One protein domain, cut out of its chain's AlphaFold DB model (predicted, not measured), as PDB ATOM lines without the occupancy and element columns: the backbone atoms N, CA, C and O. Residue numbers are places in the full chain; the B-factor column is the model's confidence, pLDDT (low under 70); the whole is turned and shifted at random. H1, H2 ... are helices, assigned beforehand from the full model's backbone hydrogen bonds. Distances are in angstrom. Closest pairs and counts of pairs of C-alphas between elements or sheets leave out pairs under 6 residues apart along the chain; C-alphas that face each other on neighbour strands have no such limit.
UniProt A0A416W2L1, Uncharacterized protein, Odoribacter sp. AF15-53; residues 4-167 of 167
ATOM      1  N   TYR A   4     -24.498 -75.365   0.605       88.44
ATOM      2  CA  TYR A   4     -24.397 -74.375  -0.459       88.44
ATOM      3  C   TYR A   4     -22.978 -74.156  -1.013       88.44
ATOM      4  O   TYR A   4     -22.808 -74.172  -2.227       88.44
ATOM      5  N   LEU A   5     -21.947 -73.963  -0.177       90.06
ATOM      6  CA  LEU A   5     -20.574 -73.760  -0.667       90.06
ATOM      7  C   LEU A   5     -20.010 -75.035  -1.300       90.06
ATOM      8  O   LEU A   5     -19.262 -74.946  -2.272       90.06
ATOM      9  N   VAL A   6     -20.400 -76.206  -0.791       94.06
ATOM     10  CA  VAL A   6     -20.034 -77.506  -1.371       94.06
ATOM     11  C   VAL A   6     -20.678 -77.682  -2.749       94.06
ATOM     12  O   VAL A   6     -19.993 -78.006  -3.717       94.06
ATOM     13  N   ASP A   7     -21.975 -77.404  -2.870       94.69
ATOM     14  CA  ASP A   7     -22.712 -77.516  -4.134       94.69
ATOM     15  C   ASP A   7     -22.233 -76.492  -5.173       94.69
ATOM     16  O   ASP A   7     -22.104 -76.800  -6.363       94.69
ATOM     17  N   GLN A   8     -21.900 -75.277  -4.726       94.69
ATOM     18  CA  GLN A   8     -21.268 -74.276  -5.579       94.69
ATOM     19  C   GLN A   8     -19.891 -74.727  -6.060       94.69
ATOM     20  O   GLN A   8     -19.596 -74.564  -7.242       94.69
ATOM     21  N   PHE A   9     -19.069 -75.320  -5.187       95.62
ATOM     22  CA  PHE A   9     -17.775 -75.862  -5.593       95.62
ATOM     23  C   PHE A   9     -17.935 -76.919  -6.685       95.62
ATOM     24  O   PHE A   9     -17.300 -76.789  -7.726       95.62
ATOM     25  N   LYS A  10     -18.827 -77.903  -6.493       95.44
ATOM     26  CA  LYS A  10     -19.111 -78.955  -7.489       95.44
ATOM     27  C   LYS A  10     -19.505 -78.350  -8.839       95.44
ATOM     28  O   LYS A  10     -18.931 -78.690  -9.867       95.44
ATOM     29  N   THR A  11     -20.404 -77.363  -8.819       93.38
ATOM     30  CA  THR A  11     -20.848 -76.655 -10.033       93.38
ATOM     31  C   THR A  11     -19.689 -75.948 -10.744       93.38
ATOM     32  O   THR A  11     -19.523 -76.080 -11.954       93.38
ATOM     33  N   LEU A  12     -18.865 -75.202 -10.002       92.06
ATOM     34  CA  LEU A  12     -17.706 -74.498 -10.557       92.06
ATOM     35  C   LEU A  12     -16.641 -75.476 -11.066       92.06
ATOM     36  O   LEU A  12     -16.015 -75.235 -12.096       92.06
ATOM     37  N   TRP A  13     -16.436 -76.590 -10.371       96.06
ATOM     38  CA  TRP A  13     -15.466 -77.603 -10.764       96.06
ATOM     39  C   TRP A  13     -15.893 -78.360 -12.026       96.06
ATOM     40  O   TRP A  13     -15.060 -78.629 -12.893       96.06
ATOM     41  N   ASP A  14     -17.187 -78.620 -12.208       90.12
ATOM     42  CA  ASP A  14     -17.711 -79.185 -13.455       90.12
ATOM     43  C   ASP A  14     -17.470 -78.262 -14.659       90.12
ATOM     44  O   ASP A  14     -17.116 -78.730 -15.743       90.12
ATOM     45  N   GLU A  15     -17.556 -76.941 -14.481       88.44
ATOM     46  CA  GLU A  15     -17.161 -75.999 -15.530       88.44
ATOM     47  C   GLU A  15     -15.661 -76.063 -15.842       88.44
ATOM     48  O   GLU A  15     -15.275 -76.015 -17.014       88.44
ATOM     49  N   VAL A  16     -14.807 -76.224 -14.823       88.88
ATOM     50  CA  VAL A  16     -13.365 -76.454 -15.018       88.88
ATOM     51  C   VAL A  16     -13.129 -77.709 -15.850       88.88
ATOM     52  O   VAL A  16     -12.357 -77.655 -16.808       88.88
ATOM     53  N   LYS A  17     -13.827 -78.815 -15.559       88.25
ATOM     54  CA  LYS A  17     -13.732 -80.042 -16.366       88.25
ATOM     55  C   LYS A  17     -14.078 -79.780 -17.829       88.25
ATOM     56  O   LYS A  17     -13.345 -80.236 -18.701       88.25
ATOM     57  N   VAL A  18     -15.132 -79.010 -18.108       82.88
ATOM     58  CA  VAL A  18     -15.515 -78.641 -19.484       82.88
ATOM     59  C   VAL A  18     -14.443 -77.782 -20.165       82.88
ATOM     60  O   VAL A  18     -14.101 -78.036 -21.320       82.88
ATOM     61  N   MET A  19     -13.887 -76.785 -19.470       84.19
ATOM     62  CA  MET A  19     -12.842 -75.909 -20.020       84.19
ATOM     63  C   MET A  19     -11.554 -76.675 -20.340       84.19
ATOM     64  O   MET A  19     -10.999 -76.535 -21.431       84.19
ATOM     65  N   VAL A  20     -11.096 -77.526 -19.419       82.06
ATOM     66  CA  VAL A  20      -9.882 -78.331 -19.613       82.06
ATOM     67  C   VAL A  20     -10.105 -79.415 -20.678       82.06
ATOM     68  O   VAL A  20      -9.207 -79.671 -21.482       82.06
ATOM     69  N   ASP A  21     -11.296 -80.014 -20.754       79.88
ATOM     70  CA  ASP A  21     -11.670 -80.948 -21.826       79.88
ATOM     71  C   ASP A  21     -11.633 -80.280 -23.209       79.88
ATOM     72  O   ASP A  21     -11.067 -80.826 -24.161       79.88
ATOM     73  N   PHE A  22     -12.184 -79.068 -23.317       81.69
ATOM     74  CA  PHE A  22     -12.126 -78.278 -24.543       81.69
ATOM     75  C   PHE A  22     -10.680 -77.991 -24.967       81.69
ATOM     76  O   PHE A  22     -10.319 -78.231 -26.122       81.69
ATOM     77  N   GLU A  23      -9.837 -77.528 -24.042       82.31
ATOM     78  CA  GLU A  23      -8.432 -77.238 -24.339       82.31
ATOM     79  C   GLU A  23      -7.657 -78.504 -24.726       82.31
ATOM     80  O   GLU A  23      -6.877 -78.492 -25.680       82.31
ATOM     81  N   THR A  24      -7.932 -79.627 -24.060       81.50
ATOM     82  CA  THR A  24      -7.353 -80.934 -24.396       81.50
ATOM     83  C   THR A  24      -7.686 -81.312 -25.840       81.50
ATOM     84  O   THR A  24      -6.782 -81.593 -26.627       81.50
ATOM     85  N   LYS A  25      -8.966 -81.244 -26.237       76.81
ATOM     86  CA  LYS A  25      -9.397 -81.504 -27.624       76.81
ATOM     87  C   LYS A  25      -8.708 -80.578 -28.619       76.81
ATOM     88  O   LYS A  25      -8.273 -81.034 -29.675       76.81
ATOM     89  N   ARG A  26      -8.594 -79.288 -28.286       77.44
ATOM     90  CA  ARG A  26      -7.943 -78.286 -29.137       77.44
ATOM     91  C   ARG A  26      -6.472 -78.627 -29.373       77.44
ATOM     92  O   ARG A  26      -6.031 -78.622 -30.518       77.44
ATOM     93  N   LEU A  27      -5.723 -78.947 -28.317       73.62
ATOM     94  CA  LEU A  27      -4.296 -79.269 -28.411       73.62
ATOM     95  C   LEU A  27      -4.040 -80.583 -29.160       73.62
ATOM     96  O   LEU A  27      -3.124 -80.638 -29.983       73.62
ATOM     97  N   VAL A  28      -4.868 -81.615 -28.941       71.88
ATOM     98  CA  VAL A  28      -4.766 -82.867 -29.711       71.88
ATOM     99  C   VAL A  28      -5.090 -82.628 -31.186       71.88
ATOM    100  O   VAL A  28      -4.342 -83.083 -32.047       71.88
ATOM    101  N   GLY A  29      -6.152 -81.873 -31.493       64.56
ATOM    102  CA  GLY A  29      -6.539 -81.547 -32.872       64.56
ATOM    103  C   GLY A  29      -5.514 -80.685 -33.620       64.56
ATOM    104  O   GLY A  29      -5.483 -80.683 -34.846       64.56
ATOM    105  N   MET A  30      -4.646 -79.973 -32.897       67.25
ATOM    106  CA  MET A  30      -3.508 -79.247 -33.470       67.25
ATOM    107  C   MET A  30      -2.255 -80.116 -33.655       67.25
ATOM    108  O   MET A  30      -1.246 -79.610 -34.144       67.25
ATOM    109  N   HIS A  31      -2.300 -81.396 -33.270       65.94
ATOM    110  CA  HIS A  31      -1.145 -82.299 -33.232       65.94
ATOM    111  C   HIS A  31       0.049 -81.712 -32.470       65.94
ATOM    112  O   HIS A  31       1.200 -81.821 -32.901       65.94
ATOM    113  N   ASP A  32      -0.220 -81.045 -31.346       64.50
ATOM    114  CA  ASP A  32       0.825 -80.341 -30.618       64.50
ATOM    115  C   ASP A  32       1.778 -81.317 -29.917       64.50
ATOM    116  O   ASP A  32       1.387 -82.066 -29.022       64.50
ATOM    117  N   GLN A  33       3.055 -81.278 -30.299       66.19
ATOM    118  CA  GLN A  33       4.095 -82.127 -29.711       66.19
ATOM    119  C   GLN A  33       4.379 -81.800 -28.238       66.19
ATOM    120  O   GLN A  33       5.014 -82.598 -27.567       66.19
ATOM    121  N   ASN A  34       3.905 -80.658 -27.728       74.12
ATOM    122  CA  ASN A  34       4.078 -80.233 -26.336       74.12
ATOM    123  C   ASN A  34       2.736 -80.205 -25.583       74.12
ATOM    124  O   ASN A  34       2.532 -79.350 -24.717       74.12
ATOM    125  N   ILE A  35       1.798 -81.091 -25.938       77.19
ATOM    126  CA  ILE A  35       0.440 -81.103 -25.377       77.19
ATOM    127  C   ILE A  35       0.424 -81.100 -23.846       77.19
ATOM    128  O   ILE A  35      -0.292 -80.293 -23.261       77.19
ATOM    129  N   VAL A  36       1.250 -81.926 -23.198       81.19
ATOM    130  CA  VAL A  36       1.322 -82.018 -21.730       81.19
ATOM    131  C   VAL A  36       1.759 -80.694 -21.123       81.19
ATOM    132  O   VAL A  36       1.058 -80.129 -20.285       81.19
ATOM    133  N   LYS A  37       2.868 -80.132 -21.613       83.56
ATOM    134  CA  LYS A  37       3.373 -78.838 -21.151       83.56
ATOM    135  C   LYS A  37       2.349 -77.717 -21.330       83.56
ATOM    136  O   LYS A  37       2.197 -76.882 -20.439       83.56
ATOM    137  N   LYS A  38       1.652 -77.678 -22.470       84.44
ATOM    138  CA  LYS A  38       0.637 -76.653 -22.752       84.44
ATOM    139  C   LYS A  38      -0.611 -76.828 -21.903       84.44
ATOM    140  O   LYS A  38      -1.112 -75.830 -21.401       84.44
ATOM    141  N   LEU A  39      -1.069 -78.059 -21.692       85.62
ATOM    142  CA  LEU A  39      -2.237 -78.332 -20.863       85.62
ATOM    143  C   LEU A  39      -1.958 -78.052 -19.382       85.62
ATOM    144  O   LEU A  39      -2.769 -77.410 -18.720       85.62
ATOM    145  N   ASN A  40      -0.783 -78.445 -18.882       89.44
ATOM    146  CA  ASN A  40      -0.322 -78.064 -17.548       89.44
ATOM    147  C   ASN A  40      -0.217 -76.541 -17.425       89.44
ATOM    148  O   ASN A  40      -0.718 -75.964 -16.467       89.44
ATOM    149  N   GLY A  41       0.366 -75.871 -18.423       87.31
ATOM    150  CA  GLY A  41       0.421 -74.412 -18.472       87.31
ATOM    151  C   GLY A  41      -0.969 -73.773 -18.411       87.31
ATOM    152  O   GLY A  41      -1.200 -72.907 -17.573       87.31
ATOM    153  N   TYR A  42      -1.904 -74.234 -19.240       86.94
ATOM    154  CA  TYR A  42      -3.288 -73.767 -19.245       86.94
ATOM    155  C   TYR A  42      -3.946 -73.944 -17.873       86.94
ATOM    156  O   TYR A  42      -4.502 -72.999 -17.319       86.94
ATOM    157  N   TYR A  43      -3.817 -75.124 -17.271       89.12
ATOM    158  CA  TYR A  43      -4.380 -75.384 -15.953       89.12
ATOM    159  C   TYR A  43      -3.782 -74.480 -14.863       89.12
ATOM    160  O   TYR A  43      -4.516 -73.904 -14.064       89.12
ATOM    161  N   VAL A  44      -2.462 -74.270 -14.842       90.62
ATOM    162  CA  VAL A  44      -1.839 -73.381 -13.848       90.62
ATOM    163  C   VAL A  44      -2.231 -71.927 -14.054       90.62
ATOM    164  O   VAL A  44      -2.619 -71.250 -13.100       90.62
ATOM    165  N   TYR A  45      -2.048 -71.416 -15.267       86.88
ATOM    166  CA  TYR A  45      -2.108 -69.981 -15.517       86.88
ATOM    167  C   TYR A  45      -3.533 -69.493 -15.741       86.88
ATOM    168  O   TYR A  45      -3.892 -68.460 -15.187       86.88
ATOM    169  N   GLU A  46      -4.350 -70.247 -16.474       86.50
ATOM    170  CA  GLU A  46      -5.723 -69.847 -16.781       86.50
ATOM    171  C   GLU A  46      -6.683 -70.305 -15.683       86.50
ATOM    172  O   GLU A  46      -7.451 -69.498 -15.174       86.50
ATOM    173  N   ILE A  47      -6.614 -71.569 -15.248       90.38
ATOM    174  CA  ILE A  47      -7.571 -72.097 -14.263       90.38
ATOM    175  C   ILE A  47      -7.194 -71.684 -12.839       90.38
ATOM    176  O   ILE A  47      -7.953 -70.972 -12.183       90.38
ATOM    177  N   LEU A  48      -6.035 -72.111 -12.333       91.38
ATOM    178  CA  LEU A  48      -5.686 -71.863 -10.932       91.38
ATOM    179  C   LEU A  48      -5.440 -70.376 -10.668       91.38
ATOM    180  O   LEU A  48      -6.102 -69.780  -9.825       91.38
ATOM    181  N   ARG A  49      -4.510 -69.760 -11.401       87.56
ATOM    182  CA  ARG A  49      -4.148 -68.349 -11.194       87.56
ATOM    183  C   ARG A  49      -5.136 -67.380 -11.838       87.56
ATOM    184  O   ARG A  49      -5.363 -66.310 -11.290       87.56
ATOM    185  N   GLY A  50      -5.703 -67.732 -12.990       84.62
ATOM    186  CA  GLY A  50      -6.589 -66.851 -13.750       84.62
ATOM    187  C   GLY A  50      -8.035 -66.835 -13.254       84.62
ATOM    188  O   GLY A  50      -8.681 -65.789 -13.340       84.62
ATOM    189  N   LEU A  51      -8.529 -67.946 -12.687       89.44
ATOM    190  CA  LEU A  51      -9.890 -68.049 -12.151       89.44
ATOM    191  C   LEU A  51      -9.898 -68.112 -10.622       89.44
ATOM    192  O   LEU A  51     -10.318 -67.141  -9.989       89.44
ATOM    193  N   TRP A  52      -9.430 -69.218 -10.031       89.88
ATOM    194  CA  TRP A  52      -9.586 -69.509  -8.595       89.88
ATOM    195  C   TRP A  52      -8.871 -68.504  -7.691       89.88
ATOM    196  O   TRP A  52      -9.452 -68.033  -6.717       89.88
ATOM    197  N   PHE A  53      -7.637 -68.145  -8.042       90.56
ATOM    198  CA  PHE A  53      -6.765 -67.277  -7.242       90.56
ATOM    199  C   PHE A  53      -6.408 -65.986  -7.983       90.56
ATOM    200  O   PHE A  53      -5.314 -65.446  -7.835       90.56
ATOM    201  N   SER A  54      -7.327 -65.503  -8.820       83.31
ATOM    202  CA  SER A  54      -7.121 -64.269  -9.571       83.31
ATOM    203  C   SER A  54      -7.125 -63.062  -8.644       83.31
ATOM    204  O   SER A  54      -8.148 -62.755  -8.031       83.31
ATOM    205  N   GLU A  55      -5.999 -62.354  -8.589       76.50
ATOM    206  CA  GLU A  55      -5.856 -61.087  -7.859       76.50
ATOM    207  C   GLU A  55      -6.355 -59.882  -8.677       76.50
ATOM    208  O   GLU A  55      -6.673 -58.833  -8.123       76.50
ATOM    209  N   SER A  56      -6.430 -60.031 -10.004       69.88
ATOM    210  CA  SER A  56      -6.638 -58.909 -10.931       69.88
ATOM    211  C   SER A  56      -8.076 -58.774 -11.430       69.88
ATOM    212  O   SER A  56      -8.496 -57.668 -11.767       69.88
ATOM    213  N   PHE A  57      -8.835 -59.874 -11.511       72.62
ATOM    214  CA  PHE A  57     -10.170 -59.872 -12.115       72.62
ATOM    215  C   PHE A  57     -11.193 -60.607 -11.238       72.62
ATOM    216  O   PHE A  57     -11.120 -61.833 -11.105       72.62
ATOM    217  N   PRO A  58     -12.183 -59.891 -10.668       82.31
ATOM    218  CA  PRO A  58     -13.290 -60.514  -9.954       82.31
ATOM    219  C   PRO A  58     -14.060 -61.466 -10.870       82.31
ATOM    220  O   PRO A  58     -14.457 -61.102 -11.977       82.31
ATOM    221  N   ASN A  59     -14.276 -62.689 -10.407       86.81
ATOM    222  CA  ASN A  59     -15.015 -63.718 -11.115       86.81
ATOM    223  C   ASN A  59     -15.713 -64.647 -10.103       86.81
ATOM    224  O   ASN A  59     -15.566 -64.516  -8.893       86.81
ATOM    225  N   LYS A  60     -16.528 -65.587 -10.578       89.56
ATOM    226  CA  LYS A  60     -17.296 -66.461  -9.675       89.56
ATOM    227  C   LYS A  60     -16.440 -67.459  -8.882       89.56
ATOM    228  O   LYS A  60     -16.864 -67.881  -7.812       89.56
ATOM    229  N   TYR A  61     -15.250 -67.807  -9.370       90.81
ATOM    230  CA  TYR A  61     -14.340 -68.751  -8.720       90.81
ATOM    231  C   TYR A  61     -13.603 -68.093  -7.551       90.81
ATOM    232  O   TYR A  61     -13.676 -68.586  -6.426       90.81
ATOM    233  N   ASN A  62     -12.963 -66.939  -7.780       90.38
ATOM    234  CA  ASN A  62     -12.317 -66.206  -6.687       90.38
ATOM    235  C   ASN A  62     -13.330 -65.623  -5.689       90.38
ATOM    236  O   ASN A  62     -13.023 -65.550  -4.503       90.38
ATOM    237  N   ALA A  63     -14.555 -65.295  -6.118       93.06
ATOM    238  CA  ALA A  63     -15.632 -64.913  -5.204       93.06
ATOM    239  C   ALA A  63     -16.042 -66.070  -4.280       93.06
ATOM    240  O   ALA A  63     -16.227 -65.854  -3.083       93.06
ATOM    241  N   TRP A  64     -16.141 -67.298  -4.803       95.19
ATOM    242  CA  TRP A  64     -16.379 -68.483  -3.974       95.19
ATOM    243  C   TRP A  64     -15.233 -68.706  -2.979       95.19
ATOM    244  O   TRP A  64     -15.488 -68.936  -1.797       95.19
ATOM    245  N   TYR A  65     -13.978 -68.580  -3.426       94.44
ATOM    246  CA  TYR A  65     -12.815 -68.750  -2.550       94.44
ATOM    247  C   TYR A  65     -12.787 -67.699  -1.435       94.44
ATOM    248  O   TYR A  65     -12.575 -68.040  -0.273       94.44
ATOM    249  N   ALA A  66     -13.066 -66.435  -1.767       93.31
ATOM    250  CA  ALA A  66     -13.168 -65.354  -0.793       93.31
ATOM    251  C   ALA A  66     -14.277 -65.620   0.235       93.31
ATOM    252  O   ALA A  66     -14.031 -65.513   1.434       93.31
ATOM    253  N   ALA A  67     -15.461 -66.055  -0.211       94.12
ATOM    254  CA  ALA A  67     -16.560 -66.413   0.685       94.12
ATOM    255  C   ALA A  67     -16.194 -67.580   1.620       94.12
ATOM    256  O   ALA A  67     -16.520 -67.552   2.808       94.12
ATOM    257  N   LEU A  68     -15.477 -68.591   1.113       95.06
ATOM    258  CA  LEU A  68     -14.959 -69.678   1.941       95.06
ATOM    259  C   LEU A  68     -13.928 -69.169   2.958       95.06
ATOM    260  O   LEU A  68     -13.987 -69.562   4.118       95.06
ATOM    261  N   ALA A  69     -13.008 -68.293   2.551       93.94
ATOM    262  CA  ALA A  69     -11.974 -67.742   3.425       93.94
ATOM    263  C   ALA A  69     -12.546 -66.848   4.536       93.94
ATOM    264  O   ALA A  69     -12.037 -66.872   5.656       93.94
ATOM    265  N   GLU A  70     -13.611 -66.097   4.245       93.81
ATOM    266  CA  GLU A  70     -14.356 -65.315   5.237       93.81
ATOM    267  C   GLU A  70     -15.092 -66.211   6.241       93.81
ATOM    268  O   GLU A  70     -15.130 -65.902   7.433       93.81
ATOM    269  N   ALA A  71     -15.656 -67.330   5.780       92.88
ATOM    270  CA  ALA A  71     -16.390 -68.265   6.630       92.88
ATOM    271  C   ALA A  71     -15.474 -69.175   7.474       92.88
ATOM    272  O   ALA A  71     -15.766 -69.430   8.643       92.88
ATOM    273  N   ASP A  72     -14.393 -69.695   6.885       93.62
ATOM    274  CA  ASP A  72     -13.410 -70.585   7.515       93.62
ATOM    275  C   ASP A  72     -12.061 -70.511   6.781       93.62
ATOM    276  O   ASP A  72     -11.760 -71.270   5.853       93.62
ATOM    277  N   HIS A  73     -11.218 -69.593   7.250       93.62
ATOM    278  CA  HIS A  73      -9.896 -69.339   6.684       93.62
ATOM    279  C   HIS A  73      -8.988 -70.582   6.653       93.62
ATOM    280  O   HIS A  73      -8.284 -70.806   5.669       93.62
ATOM    281  N   LEU A  74      -9.016 -71.424   7.695       94.81
ATOM    282  CA  LEU A  74      -8.174 -72.627   7.753       94.81
ATOM    283  C   LEU A  74      -8.596 -73.658   6.707       94.81
ATOM    284  O   LEU A  74      -7.758 -74.378   6.157       94.81
ATOM    285  N   ARG A  75      -9.899 -73.756   6.437       93.38
ATOM    286  CA  ARG A  75     -10.421 -74.629   5.388       93.38
ATOM    287  C   ARG A  75     -10.087 -74.096   4.001       93.38
ATOM    288  O   ARG A  75      -9.615 -74.876   3.177       93.38
ATOM    289  N   ALA A  76     -10.239 -72.793   3.771       94.81
ATOM    290  CA  ALA A  76      -9.823 -72.153   2.522       94.81
ATOM    291  C   ALA A  76      -8.337 -72.411   2.217       94.81
ATOM    292  O   ALA A  76      -8.006 -72.882   1.131       94.81
ATOM    293  N   GLU A  77      -7.454 -72.244   3.207       95.81
ATOM    294  CA  GLU A  77      -6.017 -72.495   3.047       95.81
ATOM    295  C   GLU A  77      -5.717 -73.959   2.662       95.81
ATOM    296  O   GLU A  77      -4.825 -74.241   1.857       95.81
ATOM    297  N   LYS A  78      -6.471 -74.926   3.207       96.06
ATOM    298  CA  LYS A  78      -6.342 -76.342   2.821       96.06
ATOM    299  C   LYS A  78      -6.779 -76.581   1.376       96.06
ATOM    300  O   LYS A  78      -6.084 -77.307   0.665       96.06
ATOM    301  N   VAL A  79      -7.887 -75.976   0.946       95.12
ATOM    302  CA  VAL A  79      -8.365 -76.063  -0.444       95.12
ATOM    303  C   VAL A  79      -7.328 -75.474  -1.398       95.12
ATOM    304  O   VAL A  79      -6.939 -76.138  -2.359       95.12
ATOM    305  N   GLU A  80      -6.800 -74.287  -1.098       95.44
ATOM    306  CA  GLU A  80      -5.744 -73.659  -1.899       95.44
ATOM    307  C   GLU A  80      -4.503 -74.550  -1.995       95.44
ATOM    308  O   GLU A  80      -4.004 -74.807  -3.093       95.44
ATOM    309  N   LYS A  81      -4.046 -75.109  -0.869       95.06
ATOM    310  CA  LYS A  81      -2.921 -76.054  -0.847       95.06
ATOM    311  C   LYS A  81      -3.176 -77.283  -1.714       95.06
ATOM    312  O   LYS A  81      -2.248 -77.743  -2.377       95.06
ATOM    313  N   ILE A  82      -4.390 -77.835  -1.717       94.12
ATOM    314  CA  ILE A  82      -4.736 -78.976  -2.575       94.12
ATOM    315  C   ILE A  82      -4.666 -78.562  -4.043       94.12
ATOM    316  O   ILE A  82      -3.965 -79.217  -4.814       94.12
ATOM    317  N   LEU A  83      -5.327 -77.473  -4.431       93.00
ATOM    318  CA  LEU A  83      -5.362 -77.027  -5.824       93.00
ATOM    319  C   LEU A  83      -3.956 -76.674  -6.345       93.00
ATOM    320  O   LEU A  83      -3.548 -77.164  -7.397       93.00
ATOM    321  N   MET A  84      -3.164 -75.927  -5.571       90.25
ATOM    322  CA  MET A  84      -1.811 -75.503  -5.953       90.25
ATOM    323  C   MET A  84      -0.767 -76.625  -5.909       90.25
ATOM    324  O   MET A  84       0.188 -76.600  -6.687       90.25
ATOM    325  N   LYS A  85      -0.918 -77.631  -5.034       88.00
ATOM    326  CA  LYS A  85      -0.030 -78.808  -5.026       88.00
ATOM    327  C   LYS A  85      -0.221 -79.673  -6.273       88.00
ATOM    328  O   LYS A  85       0.717 -80.349  -6.682       88.00
ATOM    329  N   ASN A  86      -1.407 -79.643  -6.875       84.19
ATOM    330  CA  ASN A  86      -1.716 -80.361  -8.109       84.19
ATOM    331  C   ASN A  86      -1.608 -79.445  -9.338       84.19
ATOM    332  O   ASN A  86      -2.401 -79.561 -10.262       84.19
ATOM    333  N   ASN A  87      -0.650 -78.513  -9.347       80.94
ATOM    334  CA  ASN A  87      -0.466 -77.554 -10.440       80.94
ATOM    335  C   ASN A  87      -0.036 -78.205 -11.772       80.94
ATOM    336  O   ASN A  87      -0.261 -77.628 -12.826       80.94
ATOM    337  N   ALA A  88       0.511 -79.418 -11.761       82.88
ATOM    338  CA  ALA A  88       0.664 -80.236 -12.959       82.88
ATOM    339  C   ALA A  88      -0.456 -81.284 -12.998       82.88
ATOM    340  O   ALA A  88      -0.549 -82.118 -12.098       82.88
ATOM    341  N   LEU A  89      -1.303 -81.237 -14.032       80.75
ATOM    342  CA  LEU A  89      -2.351 -82.240 -14.250       80.75
ATOM    343  C   LEU A  89      -1.765 -83.555 -14.764       80.75
ATOM    344  O   LEU A  89      -2.208 -84.626 -14.358       80.75
ATOM    345  N   LEU A  90      -0.794 -83.460 -15.667       82.81
ATOM    346  CA  LEU A  90      -0.147 -84.583 -16.337       82.81
ATOM    347  C   LEU A  90       1.351 -84.581 -16.025       82.81
ATOM    348  O   LEU A  90       1.941 -83.508 -15.866       82.81
ATOM    349  N   ASP A  91       1.958 -85.761 -15.937       77.25
ATOM    350  CA  ASP A  91       3.392 -85.915 -15.674       77.25
ATOM    351  C   ASP A  91       4.200 -86.261 -16.940       77.25
ATOM    352  O   ASP A  91       3.652 -86.465 -18.024       77.25
ATOM    353  N   ASP A  92       5.528 -86.309 -16.813       67.00
ATOM    354  CA  ASP A  92       6.434 -86.584 -17.937       67.00
ATOM    355  C   ASP A  92       6.219 -87.995 -18.539       67.00
ATOM    356  O   ASP A  92       6.470 -88.214 -19.724       67.00
ATOM    357  N   ASN A  93       5.698 -88.961 -17.767       71.31
ATOM    358  CA  ASN A  93       5.362 -90.288 -18.300       71.31
ATOM    359  C   ASN A  93       4.088 -90.238 -19.158       71.31
ATOM    360  O   ASN A  93       3.954 -91.005 -20.117       71.31
ATOM    361  N   ASP A  94       3.154 -89.341 -18.828       71.38
ATOM    362  CA  ASP A  94       1.986 -89.057 -19.662       71.38
ATOM    363  C   ASP A  94       2.407 -88.389 -20.984       71.38
ATOM    364  O   ASP A  94       1.815 -88.671 -22.028       71.38
ATOM    365  N   GLU A  95       3.464 -87.566 -20.972       61.50
ATOM    366  CA  GLU A  95       4.037 -86.952 -22.179       61.50
ATOM    367  C   GLU A  95       4.601 -88.011 -23.121       61.50
ATOM    368  O   GLU A  95       4.185 -88.073 -24.277       61.50
ATOM    369  N   ASP A  96       5.441 -88.919 -22.626       59.75
ATOM    370  CA  ASP A  96       5.984 -90.014 -23.434       59.75
ATOM    371  C   ASP A  96       4.883 -90.901 -24.030       59.75
ATOM    372  O   ASP A  96       4.985 -91.353 -25.175       59.75
ATOM    373  N   ARG A  97       3.798 -91.137 -23.285       66.56
ATOM    374  CA  ARG A  97       2.656 -91.944 -23.728       66.56
ATOM    375  C   ARG A  97       1.830 -91.233 -24.803       66.56
ATOM    376  O   ARG A  97       1.526 -91.835 -25.835       66.56
ATOM    377  N   LEU A  98       1.510 -89.955 -24.602       64.12
ATOM    378  CA  LEU A  98       0.729 -89.152 -25.544       64.12
ATOM    379  C   LEU A  98       1.540 -88.804 -26.799       64.12
ATOM    380  O   LEU A  98       1.053 -88.997 -27.910       64.12
ATOM    381  N   VAL A  99       2.798 -88.383 -26.652       58.47
ATOM    382  CA  VAL A  99       3.710 -88.058 -27.761       58.47
ATOM    383  C   VAL A  99       4.044 -89.304 -28.574       58.47
ATOM    384  O   VAL A  99       3.984 -89.255 -29.804       58.47
ATOM    385  N   ARG A 100       4.316 -90.455 -27.939       55.31
ATOM    386  CA  ARG A 100       4.516 -91.713 -28.675       55.31
ATOM    387  C   ARG A 100       3.268 -92.094 -29.459       55.31
ATOM    388  O   ARG A 100       3.424 -92.509 -30.601       55.31
ATOM    389  N   ASN A 101       2.059 -91.928 -28.927       52.59
ATOM    390  CA  ASN A 101       0.829 -92.258 -29.656       52.59
ATOM    391  C   ASN A 101       0.526 -91.255 -30.787       52.59
ATOM    392  O   ASN A 101       0.139 -91.675 -31.878       52.59
ATOM    393  N   VAL A 102       0.814 -89.963 -30.595       51.12
ATOM    394  CA  VAL A 102       0.742 -88.923 -31.642       51.12
ATOM    395  C   VAL A 102       1.752 -89.192 -32.770       51.12
ATOM    396  O   VAL A 102       1.396 -89.135 -33.947       51.12
ATOM    397  N   ILE A 103       2.994 -89.561 -32.440       46.06
ATOM    398  CA  ILE A 103       4.065 -89.838 -33.414       46.06
ATOM    399  C   ILE A 103       3.884 -91.199 -34.103       46.06
ATOM    400  O   ILE A 103       3.994 -91.293 -35.327       46.06
ATOM    401  N   THR A 104       3.592 -92.272 -33.362       45.97
ATOM    402  CA  THR A 104       3.386 -93.613 -33.948       45.97
ATOM    403  C   THR A 104       2.094 -93.690 -34.750       45.97
ATOM    404  O   THR A 104       2.068 -94.350 -35.788       45.97
ATOM    405  N   GLY A 105       1.069 -92.933 -34.356       44.31
ATOM    406  CA  GLY A 105      -0.133 -92.750 -35.153       44.31
ATOM    407  C   GLY A 105       0.079 -91.996 -36.464       44.31
ATOM    408  O   GLY A 105      -0.623 -92.278 -37.433       44.31
ATOM    409  N   GLY A 106       1.080 -91.113 -36.524       40.44
ATOM    410  CA  GLY A 106       1.545 -90.493 -37.767       40.44
ATOM    411  C   GLY A 106       2.431 -91.408 -38.627       40.44
ATOM    412  O   GLY A 106       2.440 -91.283 -39.851       40.44
ATOM    413  N   LEU A 107       3.152 -92.361 -38.023       39.72
ATOM    414  CA  LEU A 107       4.129 -93.221 -38.712       39.72
ATOM    415  C   LEU A 107       3.557 -94.524 -39.292       39.72
ATOM    416  O   LEU A 107       4.142 -95.069 -40.228       39.72
ATOM    417  N   THR A 108       2.400 -95.014 -38.836       43.22
ATOM    418  CA  THR A 108       1.718 -96.160 -39.478       43.22
ATOM    419  C   THR A 108       1.020 -95.805 -40.799       43.22
ATOM    420  O   THR A 108       0.405 -96.664 -41.424       43.22
ATOM    421  N   GLY A 109       1.154 -94.564 -41.280       40.94
ATOM    422  CA  GLY A 109       0.848 -94.154 -42.653       40.94
ATOM    423  C   GLY A 109       1.964 -94.515 -43.642       40.94
ATOM    424  O   GLY A 109       2.375 -93.681 -44.449       40.94
ATOM    425  N   THR A 110       2.480 -95.748 -43.597       44.62
ATOM    426  CA  THR A 110       3.620 -96.248 -44.401       44.62
ATOM    427  C   THR A 110       3.445 -96.130 -45.926       44.62
ATOM    428  O   THR A 110       4.405 -96.322 -46.672       44.62
ATOM    429  N   GLY A 111       2.273 -95.720 -46.418       41.62
ATOM    430  CA  GLY A 111       2.062 -95.335 -47.816       41.62
ATOM    431  C   GLY A 111       2.691 -93.991 -48.222       41.62
ATOM    432  O   GLY A 111       3.044 -93.820 -49.390       41.62
ATOM    433  N   LEU A 112       2.888 -93.044 -47.293       38.66
ATOM    434  CA  LEU A 112       3.376 -91.699 -47.635       38.66
ATOM    435  C   LEU A 112       4.882 -91.686 -47.937       38.66
ATOM    436  O   LEU A 112       5.317 -91.020 -48.875       38.66
ATOM    437  N   PHE A 113       5.677 -92.484 -47.217       39.84
ATOM    438  CA  PHE A 113       7.117 -92.614 -47.480       39.84
ATOM    439  C   PHE A 113       7.407 -93.335 -48.806       39.84
ATOM    440  O   PHE A 113       8.327 -92.950 -49.530       39.84
ATOM    441  N   ALA A 114       6.571 -94.305 -49.196       41.41
ATOM    442  CA  ALA A 114       6.667 -94.954 -50.504       41.41
ATOM    443  C   ALA A 114       6.306 -94.003 -51.668       41.41
ATOM    444  O   ALA A 114       6.883 -94.102 -52.754       41.41
ATOM    445  N   ALA A 115       5.391 -93.051 -51.445       38.97
ATOM    446  CA  ALA A 115       5.046 -92.004 -52.411       38.97
ATOM    447  C   ALA A 115       6.106 -90.879 -52.475       38.97
ATOM    448  O   ALA A 115       6.451 -90.414 -53.567       38.97
ATOM    449  N   LEU A 116       6.685 -90.498 -51.329       36.78
ATOM    450  CA  LEU A 116       7.791 -89.535 -51.205       36.78
ATOM    451  C   LEU A 116       9.067 -90.004 -51.923       36.78
ATOM    452  O   LEU A 116       9.756 -89.187 -52.533       36.78
ATOM    453  N   ALA A 117       9.341 -91.313 -51.934       41.66
ATOM    454  CA  ALA A 117      10.496 -91.892 -52.621       41.66
ATOM    455  C   ALA A 117      10.428 -91.790 -54.160       41.66
ATOM    456  O   ALA A 117      11.464 -91.837 -54.821       41.66
ATOM    457  N   LYS A 118       9.232 -91.639 -54.758       42.69
ATOM    458  CA  LYS A 118       9.064 -91.618 -56.226       42.69
ATOM    459  C   LYS A 118       8.937 -90.218 -56.834       42.69
ATOM    460  O   LYS A 118       9.295 -90.058 -57.999       42.69
ATOM    461  N   LYS A 119       8.429 -89.208 -56.109       38.88
ATOM    462  CA  LYS A 119       8.253 -87.831 -56.632       38.88
ATOM    463  C   LYS A 119       8.419 -86.749 -55.542       38.88
ATOM    464  O   LYS A 119       7.428 -86.177 -55.089       38.88
ATOM    465  N   PRO A 120       9.661 -86.382 -55.175       41.66
ATOM    466  CA  PRO A 120       9.935 -85.471 -54.055       41.66
ATOM    467  C   PRO A 120       9.417 -84.037 -54.269       41.66
ATOM    468  O   PRO A 120       9.029 -83.366 -53.318       41.66
ATOM    469  N   LYS A 121       9.339 -83.566 -55.522       37.59
ATOM    470  CA  LYS A 121       8.894 -82.195 -55.839       37.59
ATOM    471  C   LYS A 121       7.377 -81.990 -55.740       37.59
ATOM    472  O   LYS A 121       6.942 -80.868 -55.520       37.59
ATOM    473  N   LEU A 122       6.577 -83.053 -55.883       38.00
ATOM    474  CA  LEU A 122       5.113 -82.973 -55.767       38.00
ATOM    475  C   LEU A 122       4.663 -83.051 -54.299       38.00
ATOM    476  O   LEU A 122       3.702 -82.401 -53.907       38.00
ATOM    477  N   ALA A 123       5.392 -83.811 -53.479       38.31
ATOM    478  CA  ALA A 123       5.099 -83.974 -52.058       38.31
ATOM    479  C   ALA A 123       5.388 -82.704 -51.238       38.31
ATOM    480  O   ALA A 123       4.651 -82.397 -50.306       38.31
ATOM    481  N   LEU A 124       6.400 -81.922 -51.632       35.00
ATOM    482  CA  LEU A 124       6.708 -80.642 -50.991       35.00
ATOM    483  C   LEU A 124       5.620 -79.580 -51.244       35.00
ATOM    484  O   LEU A 124       5.347 -78.765 -50.371       35.00
ATOM    485  N   PHE A 125       4.956 -79.629 -52.405       34.25
ATOM    486  CA  PHE A 125       3.826 -78.747 -52.726       34.25
ATOM    487  C   PHE A 125       2.527 -79.148 -52.014       34.25
ATOM    488  O   PHE A 125       1.677 -78.299 -51.770       34.25
ATOM    489  N   MET A 126       2.385 -80.420 -51.637       35.09
ATOM    490  CA  MET A 126       1.206 -80.932 -50.932       35.09
ATOM    491  C   MET A 126       1.285 -80.825 -49.398       35.09
ATOM    492  O   MET A 126       0.273 -80.982 -48.719       35.09
ATOM    493  N   LEU A 127       2.452 -80.472 -48.849       38.34
ATOM    494  CA  LEU A 127       2.606 -80.024 -47.456       38.34
ATOM    495  C   LEU A 127       2.006 -78.623 -47.215       38.34
ATOM    496  O   LEU A 127       1.816 -78.218 -46.070       38.34
ATOM    497  N   GLY A 128       1.661 -77.900 -48.285       34.16
ATOM    498  CA  GLY A 128       0.884 -76.668 -48.232       34.16
ATOM    499  C   GLY A 128      -0.616 -76.953 -48.136       34.16
ATOM    500  O   GLY A 128      -1.286 -77.154 -49.141       34.16
ATOM    501  N   ALA A 129      -1.142 -76.918 -46.915       36.25
ATOM    502  CA  ALA A 129      -2.534 -76.590 -46.588       36.25
ATOM    503  C   ALA A 129      -3.688 -77.587 -46.868       36.25
ATOM    504  O   ALA A 129      -4.796 -77.273 -46.444       36.25
ATOM    505  N   ALA A 130      -3.512 -78.771 -47.483       31.66
ATOM    506  CA  ALA A 130      -4.687 -79.614 -47.816       31.66
ATOM    507  C   ALA A 130      -4.593 -81.141 -47.594       31.66
ATOM    508  O   ALA A 130      -5.595 -81.824 -47.788       31.66
ATOM    509  N   LEU A 131      -3.453 -81.706 -47.175       33.91
ATOM    510  CA  LEU A 131      -3.296 -83.174 -47.069       33.91
ATOM    511  C   LEU A 131      -3.259 -83.749 -45.646       33.91
ATOM    512  O   LEU A 131      -3.292 -84.966 -45.487       33.91
ATOM    513  N   ILE A 132      -3.273 -82.898 -44.619       41.28
ATOM    514  CA  ILE A 132      -3.430 -83.336 -43.220       41.28
ATOM    515  C   ILE A 132      -4.899 -83.712 -42.939       41.28
ATOM    516  O   ILE A 132      -5.183 -84.555 -42.100       41.28
ATOM    517  N   THR A 133      -5.851 -83.176 -43.704       36.16
ATOM    518  CA  THR A 133      -7.276 -83.194 -43.342       36.16
ATOM    519  C   THR A 133      -8.078 -84.423 -43.792       36.16
ATOM    520  O   THR A 133      -9.247 -84.514 -43.435       36.16
ATOM    521  N   PHE A 134      -7.524 -85.364 -44.571       33.94
ATOM    522  CA  PHE A 134      -8.357 -86.369 -45.268       33.94
ATOM    523  C   PHE A 134      -8.214 -87.845 -44.847       33.94
ATOM    524  O   PHE A 134      -8.953 -88.666 -45.386       33.94
ATOM    525  N   PHE A 135      -7.357 -88.220 -43.882       35.59
ATOM    526  CA  PHE A 135      -7.164 -89.651 -43.539       35.59
ATOM    527  C   PHE A 135      -7.049 -90.035 -42.043       35.59
ATOM    528  O   PHE A 135      -6.715 -91.182 -41.756       35.59
ATOM    529  N   PHE A 136      -7.372 -89.167 -41.074       41.97
ATOM    530  CA  PHE A 136      -6.974 -89.395 -39.667       41.97
ATOM    531  C   PHE A 136      -8.084 -89.618 -38.615       41.97
ATOM    532  O   PHE A 136      -7.819 -89.592 -37.418       41.97
ATOM    533  N   THR A 137      -9.315 -89.970 -38.988       48.41
ATOM    534  CA  THR A 137     -10.435 -90.018 -38.017       48.41
ATOM    535  C   THR A 137     -10.414 -91.182 -37.007       48.41
ATOM    536  O   THR A 137     -11.104 -91.124 -35.993       48.41
ATOM    537  N   GLY A 138      -9.648 -92.256 -37.224       45.22
ATOM    538  CA  GLY A 138      -9.669 -93.432 -36.333       45.22
ATOM    539  C   GLY A 138      -8.685 -93.384 -35.158       45.22
ATOM    540  O   GLY A 138      -8.988 -93.887 -34.076       45.22
ATOM    541  N   ASN A 139      -7.500 -92.807 -35.371       56.16
ATOM    542  CA  ASN A 139      -6.415 -92.820 -34.387       56.16
ATOM    543  C   ASN A 139      -6.373 -91.534 -33.553       56.16
ATOM    544  O   ASN A 139      -6.112 -91.595 -32.357       56.16
ATOM    545  N   GLU A 140      -6.745 -90.395 -34.146       55.50
ATOM    546  CA  GLU A 140      -6.961 -89.144 -33.409       55.50
ATOM    547  C   GLU A 140      -8.026 -89.320 -32.331       55.50
ATOM    548  O   GLU A 140      -7.772 -89.002 -31.178       55.50
ATOM    549  N   ASN A 141      -9.171 -89.930 -32.655       62.44
ATOM    550  CA  ASN A 141     -10.237 -90.170 -31.678       62.44
ATOM    551  C   ASN A 141      -9.783 -91.033 -30.489       62.44
ATOM    552  O   ASN A 141     -10.263 -90.836 -29.375       62.44
ATOM    553  N   LYS A 142      -8.844 -91.968 -30.695       66.88
ATOM    554  CA  LYS A 142      -8.265 -92.770 -29.606       66.88
ATOM    555  C   LYS A 142      -7.306 -91.957 -28.743       66.88
ATOM    556  O   LYS A 142      -7.370 -92.066 -27.526       66.88
ATOM    557  N   ILE A 143      -6.458 -91.139 -29.363       65.62
ATOM    558  CA  ILE A 143      -5.519 -90.254 -28.661       65.62
ATOM    559  C   ILE A 143      -6.286 -89.185 -27.871       65.62
ATOM    560  O   ILE A 143      -5.962 -88.927 -26.716       65.62
ATOM    561  N   ILE A 144      -7.340 -88.616 -28.465       68.00
ATOM    562  CA  ILE A 144      -8.271 -87.696 -27.806       68.00
ATOM    563  C   ILE A 144      -8.904 -88.391 -26.599       68.00
ATOM    564  O   ILE A 144      -8.796 -87.878 -25.491       68.00
ATOM    565  N   ALA A 145      -9.486 -89.580 -26.780       74.25
ATOM    566  CA  ALA A 145     -10.120 -90.316 -25.688       74.25
ATOM    567  C   ALA A 145      -9.140 -90.674 -24.555       74.25
ATOM    568  O   ALA A 145      -9.508 -90.630 -23.384       74.25
ATOM    569  N   GLU A 146      -7.891 -91.010 -24.882       78.94
ATOM    570  CA  GLU A 146      -6.853 -91.321 -23.896       78.94
ATOM    571  C   GLU A 146      -6.413 -90.080 -23.111       78.94
ATOM    572  O   GLU A 146      -6.384 -90.120 -21.879       78.94
ATOM    573  N   ALA A 147      -6.142 -88.967 -23.800       76.56
ATOM    574  CA  ALA A 147      -5.805 -87.696 -23.166       76.56
ATOM    575  C   ALA A 147      -6.948 -87.205 -22.266       76.56
ATOM    576  O   ALA A 147      -6.724 -86.885 -21.101       76.56
ATOM    577  N   GLN A 148      -8.185 -87.230 -22.769       80.12
ATOM    578  CA  GLN A 148      -9.374 -86.884 -21.992       80.12
ATOM    579  C   GLN A 148      -9.526 -87.790 -20.771       80.12
ATOM    580  O   GLN A 148      -9.728 -87.294 -19.671       80.12
ATOM    581  N   SER A 149      -9.380 -89.109 -20.928       85.31
ATOM    582  CA  SER A 149      -9.515 -90.045 -19.810       85.31
ATOM    583  C   SER A 149      -8.489 -89.787 -18.706       85.31
ATOM    584  O   SER A 149      -8.839 -89.904 -17.530       85.31
ATOM    585  N   LEU A 150      -7.241 -89.461 -19.058       86.56
ATOM    586  CA  LEU A 150      -6.197 -89.122 -18.085       86.56
ATOM    587  C   LEU A 150      -6.535 -87.823 -17.353       86.56
ATOM    588  O   LEU A 150      -6.548 -87.788 -16.124       86.56
ATOM    589  N   VAL A 151      -6.885 -86.782 -18.104       87.62
ATOM    590  CA  VAL A 151      -7.235 -85.463 -17.566       87.62
ATOM    591  C   VAL A 151      -8.464 -85.536 -16.662       87.62
ATOM    592  O   VAL A 151      -8.426 -85.047 -15.536       87.62
ATOM    593  N   THR A 152      -9.535 -86.197 -17.107       89.06
ATOM    594  CA  THR A 152     -10.755 -86.389 -16.313       89.06
ATOM    595  C   THR A 152     -10.459 -87.126 -15.015       89.06
ATOM    596  O   THR A 152     -10.925 -86.707 -13.960       89.06
ATOM    597  N   LYS A 153      -9.644 -88.189 -15.060       91.88
ATOM    598  CA  LYS A 153      -9.250 -88.919 -13.852       91.88
ATOM    599  C   LYS A 153      -8.564 -87.994 -12.844       91.88
ATOM    600  O   LYS A 153      -8.923 -88.006 -11.673       91.88
ATOM    601  N   ARG A 154      -7.617 -87.172 -13.299       91.31
ATOM    602  CA  ARG A 154      -6.863 -86.242 -12.444       91.31
ATOM    603  C   ARG A 154      -7.745 -85.148 -11.856       91.31
ATOM    604  O   ARG A 154      -7.632 -84.846 -10.674       91.31
ATOM    605  N   LEU A 155      -8.653 -84.588 -12.652       93.38
ATOM    606  CA  LEU A 155      -9.598 -83.582 -12.171       93.38
ATOM    607  C   LEU A 155     -10.574 -84.150 -11.134       93.38
ATOM    608  O   LEU A 155     -10.883 -83.446 -10.176       93.38
ATOM    609  N   ASN A 156     -11.005 -85.404 -11.279       95.12
ATOM    610  CA  ASN A 156     -11.831 -86.078 -10.273       95.12
ATOM    611  C   ASN A 156     -11.030 -86.370  -8.991       95.12
ATOM    612  O   ASN A 156     -11.505 -86.082  -7.903       95.12
ATOM    613  N   GLU A 157      -9.779 -86.843  -9.098       94.75
ATOM    614  CA  GLU A 157      -8.899 -87.042  -7.927       94.75
ATOM    615  C   GLU A 157      -8.677 -85.739  -7.137       94.75
ATOM    616  O   GLU A 157      -8.536 -85.756  -5.913       94.75
ATOM    617  N   ILE A 158      -8.607 -84.598  -7.828       95.06
ATOM    618  CA  ILE A 158      -8.505 -83.281  -7.190       95.06
ATOM    619  C   ILE A 158      -9.835 -82.896  -6.537       95.06
ATOM    620  O   ILE A 158      -9.819 -82.449  -5.393       95.06
ATOM    621  N   GLU A 159     -10.955 -83.086  -7.238       96.19
ATOM    622  CA  GLU A 159     -12.302 -82.827  -6.717       96.19
ATOM    623  C   GLU A 159     -12.552 -83.574  -5.412       96.19
ATOM    624  O   GLU A 159     -12.871 -82.940  -4.412       96.19
ATOM    625  N   ASP A 160     -12.332 -84.889  -5.408       96.69
ATOM    626  CA  ASP A 160     -12.560 -85.754  -4.252       96.69
ATOM    627  C   ASP A 160     -11.772 -85.248  -3.036       96.69
ATOM    628  O   ASP A 160     -12.317 -85.091  -1.946       96.69
ATOM    629  N   ARG A 161     -10.502 -84.873  -3.237       95.56
ATOM    630  CA  ARG A 161      -9.646 -84.327  -2.172       95.56
ATOM    631  C   ARG A 161     -10.119 -82.973  -1.657       95.56
ATOM    632  O   ARG A 161      -9.911 -82.672  -0.482       95.56
ATOM    633  N   VAL A 162     -10.689 -82.125  -2.514       95.12
ATOM    634  CA  VAL A 162     -11.276 -80.856  -2.067       95.12
ATOM    635  C   VAL A 162     -12.573 -81.118  -1.302       95.12
ATOM    636  O   VAL A 162     -12.765 -80.532  -0.237       95.12
ATOM    637  N   LEU A 163     -13.423 -82.027  -1.781       95.00
ATOM    638  CA  LEU A 163     -14.672 -82.393  -1.115       95.00
ATOM    639  C   LEU A 163     -14.432 -82.997   0.274       95.00
ATOM    640  O   LEU A 163     -15.105 -82.586   1.210       95.00
ATOM    641  N   GLU A 164     -13.407 -83.834   0.453       94.56
ATOM    642  CA  GLU A 164     -12.980 -84.354   1.768       94.56
ATOM    643  C   GLU A 164     -12.636 -83.260   2.796       94.56
ATOM    644  O   GLU A 164     -12.654 -83.499   4.003       94.56
ATOM    645  N   VAL A 165     -12.253 -82.067   2.333       93.50
ATOM    646  CA  VAL A 165     -11.956 -80.913   3.195       93.50
ATOM    647  C   VAL A 165     -13.194 -80.047   3.426       93.50
ATOM    648  O   VAL A 165     -13.276 -79.349   4.442       93.50
ATOM    649  N   LEU A 166     -14.118 -80.038   2.467       89.38
ATOM    650  CA  LEU A 166     -15.318 -79.216   2.502       89.38
ATOM    651  C   LEU A 166     -16.461 -79.860   3.297       89.38
ATOM    652  O   LEU A 166     -17.174 -79.115   3.976       89.38
ATOM    653  N   GLU A 167     -16.609 -81.184   3.225       85.31
ATOM    654  CA  GLU A 167     -17.593 -82.000   3.961       85.31
ATOM    655  C   GLU A 167     -17.176 -82.237   5.427       85.31
ATOM    656  O   GLU A 167     -18.059 -82.105   6.308       85.31
TER     657      GLU A 167
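What this domain is: This is residues 4 to 167 of the 167 residues of an uncharacterized protein of Odoribacter sp. AF15-53 (UniProt A0A416W2L1). Two long helices, H8 and H1, lie side by side and run opposite ways; H4 and H5 pack along H8, while H2 and H3 pack on H1. Beyond them H5 leads into a thin loop with the small helices H6 and H7, which makes part of the length; there residues 117 to 122 and 125 to 130 stick out. H1, H3, H4 and H8 form an up and down bundle, in which each runs against the one before it in the chain. The printed part has 164 residues with eight named helices, H1 to H8 in order, and no named strand: all helix. It is loose, with a radius of gyration of the C-alphas of 20.6 A, and spans 72 by 28 by 23 A, a rod.

Where its parts are: H8, residues 140 to 166, is the longest helix at 38.2 A, from C-alpha 140 at (-6.961, -89.144, -33.409) to C-alpha 166 at (-15.318, -79.216, 2.502). H1, residues 4 to 29, is 37.7 A long and begins with C-alpha 4 at (-24.397, -74.375, -0.459). H2 is residues 35 to 52, 22.7 A; H5 is residues 92 to 107, 21.9 A. H4 is residues 73 to 85, H3 residues 60 to 71, H6 residues 111 to 116 and H7 residues 120 to 126.

How they stand to each other: H8 touches H1 at a shallow tilt of 21 degrees, opposite ways, with Val 28 and Ile 144 the closest C-alphas at 6.3 A. With residues 158 to 166 alone H8 touches H4, closest at Val 79 and Val 162, 5.8 A. With residues 140 to 147 alone it touches H5, closest at Asn 101 and Ile 143, 6.7 A. H1 and H2 are a hairpin at 30 degrees, closest at Leu 27 and Ile 35, 5.9 A. H3 and H4 are a hairpin at 41 degrees, closest at Ala 69 and Ala 76, 5.0 A. H2 and H5 touch only at their ends, closest at Val 36 and Glu 95, 5.6 A. H6 and H7 are close but not clearly touching, with C-alphas 116 and 123 6.2 A apart. Every O i to N i+4 pair is within hydrogen-bond range in H1, H3, H4, H5 and H6; in H2 it is 12 of 14, in H7 2 of 3, in H8 22 of 23.

The domain as a whole: The C-alphas of Ala 71 and Lys 118 are the two farthest apart, 71.7 A. The printed part has no cut; the link from H7 to H8, 13 residues, is long. Mean pLDDT of the printed part is 74.1, and residues 29 to 33, 56, 92 and 95 to 144 are under 70.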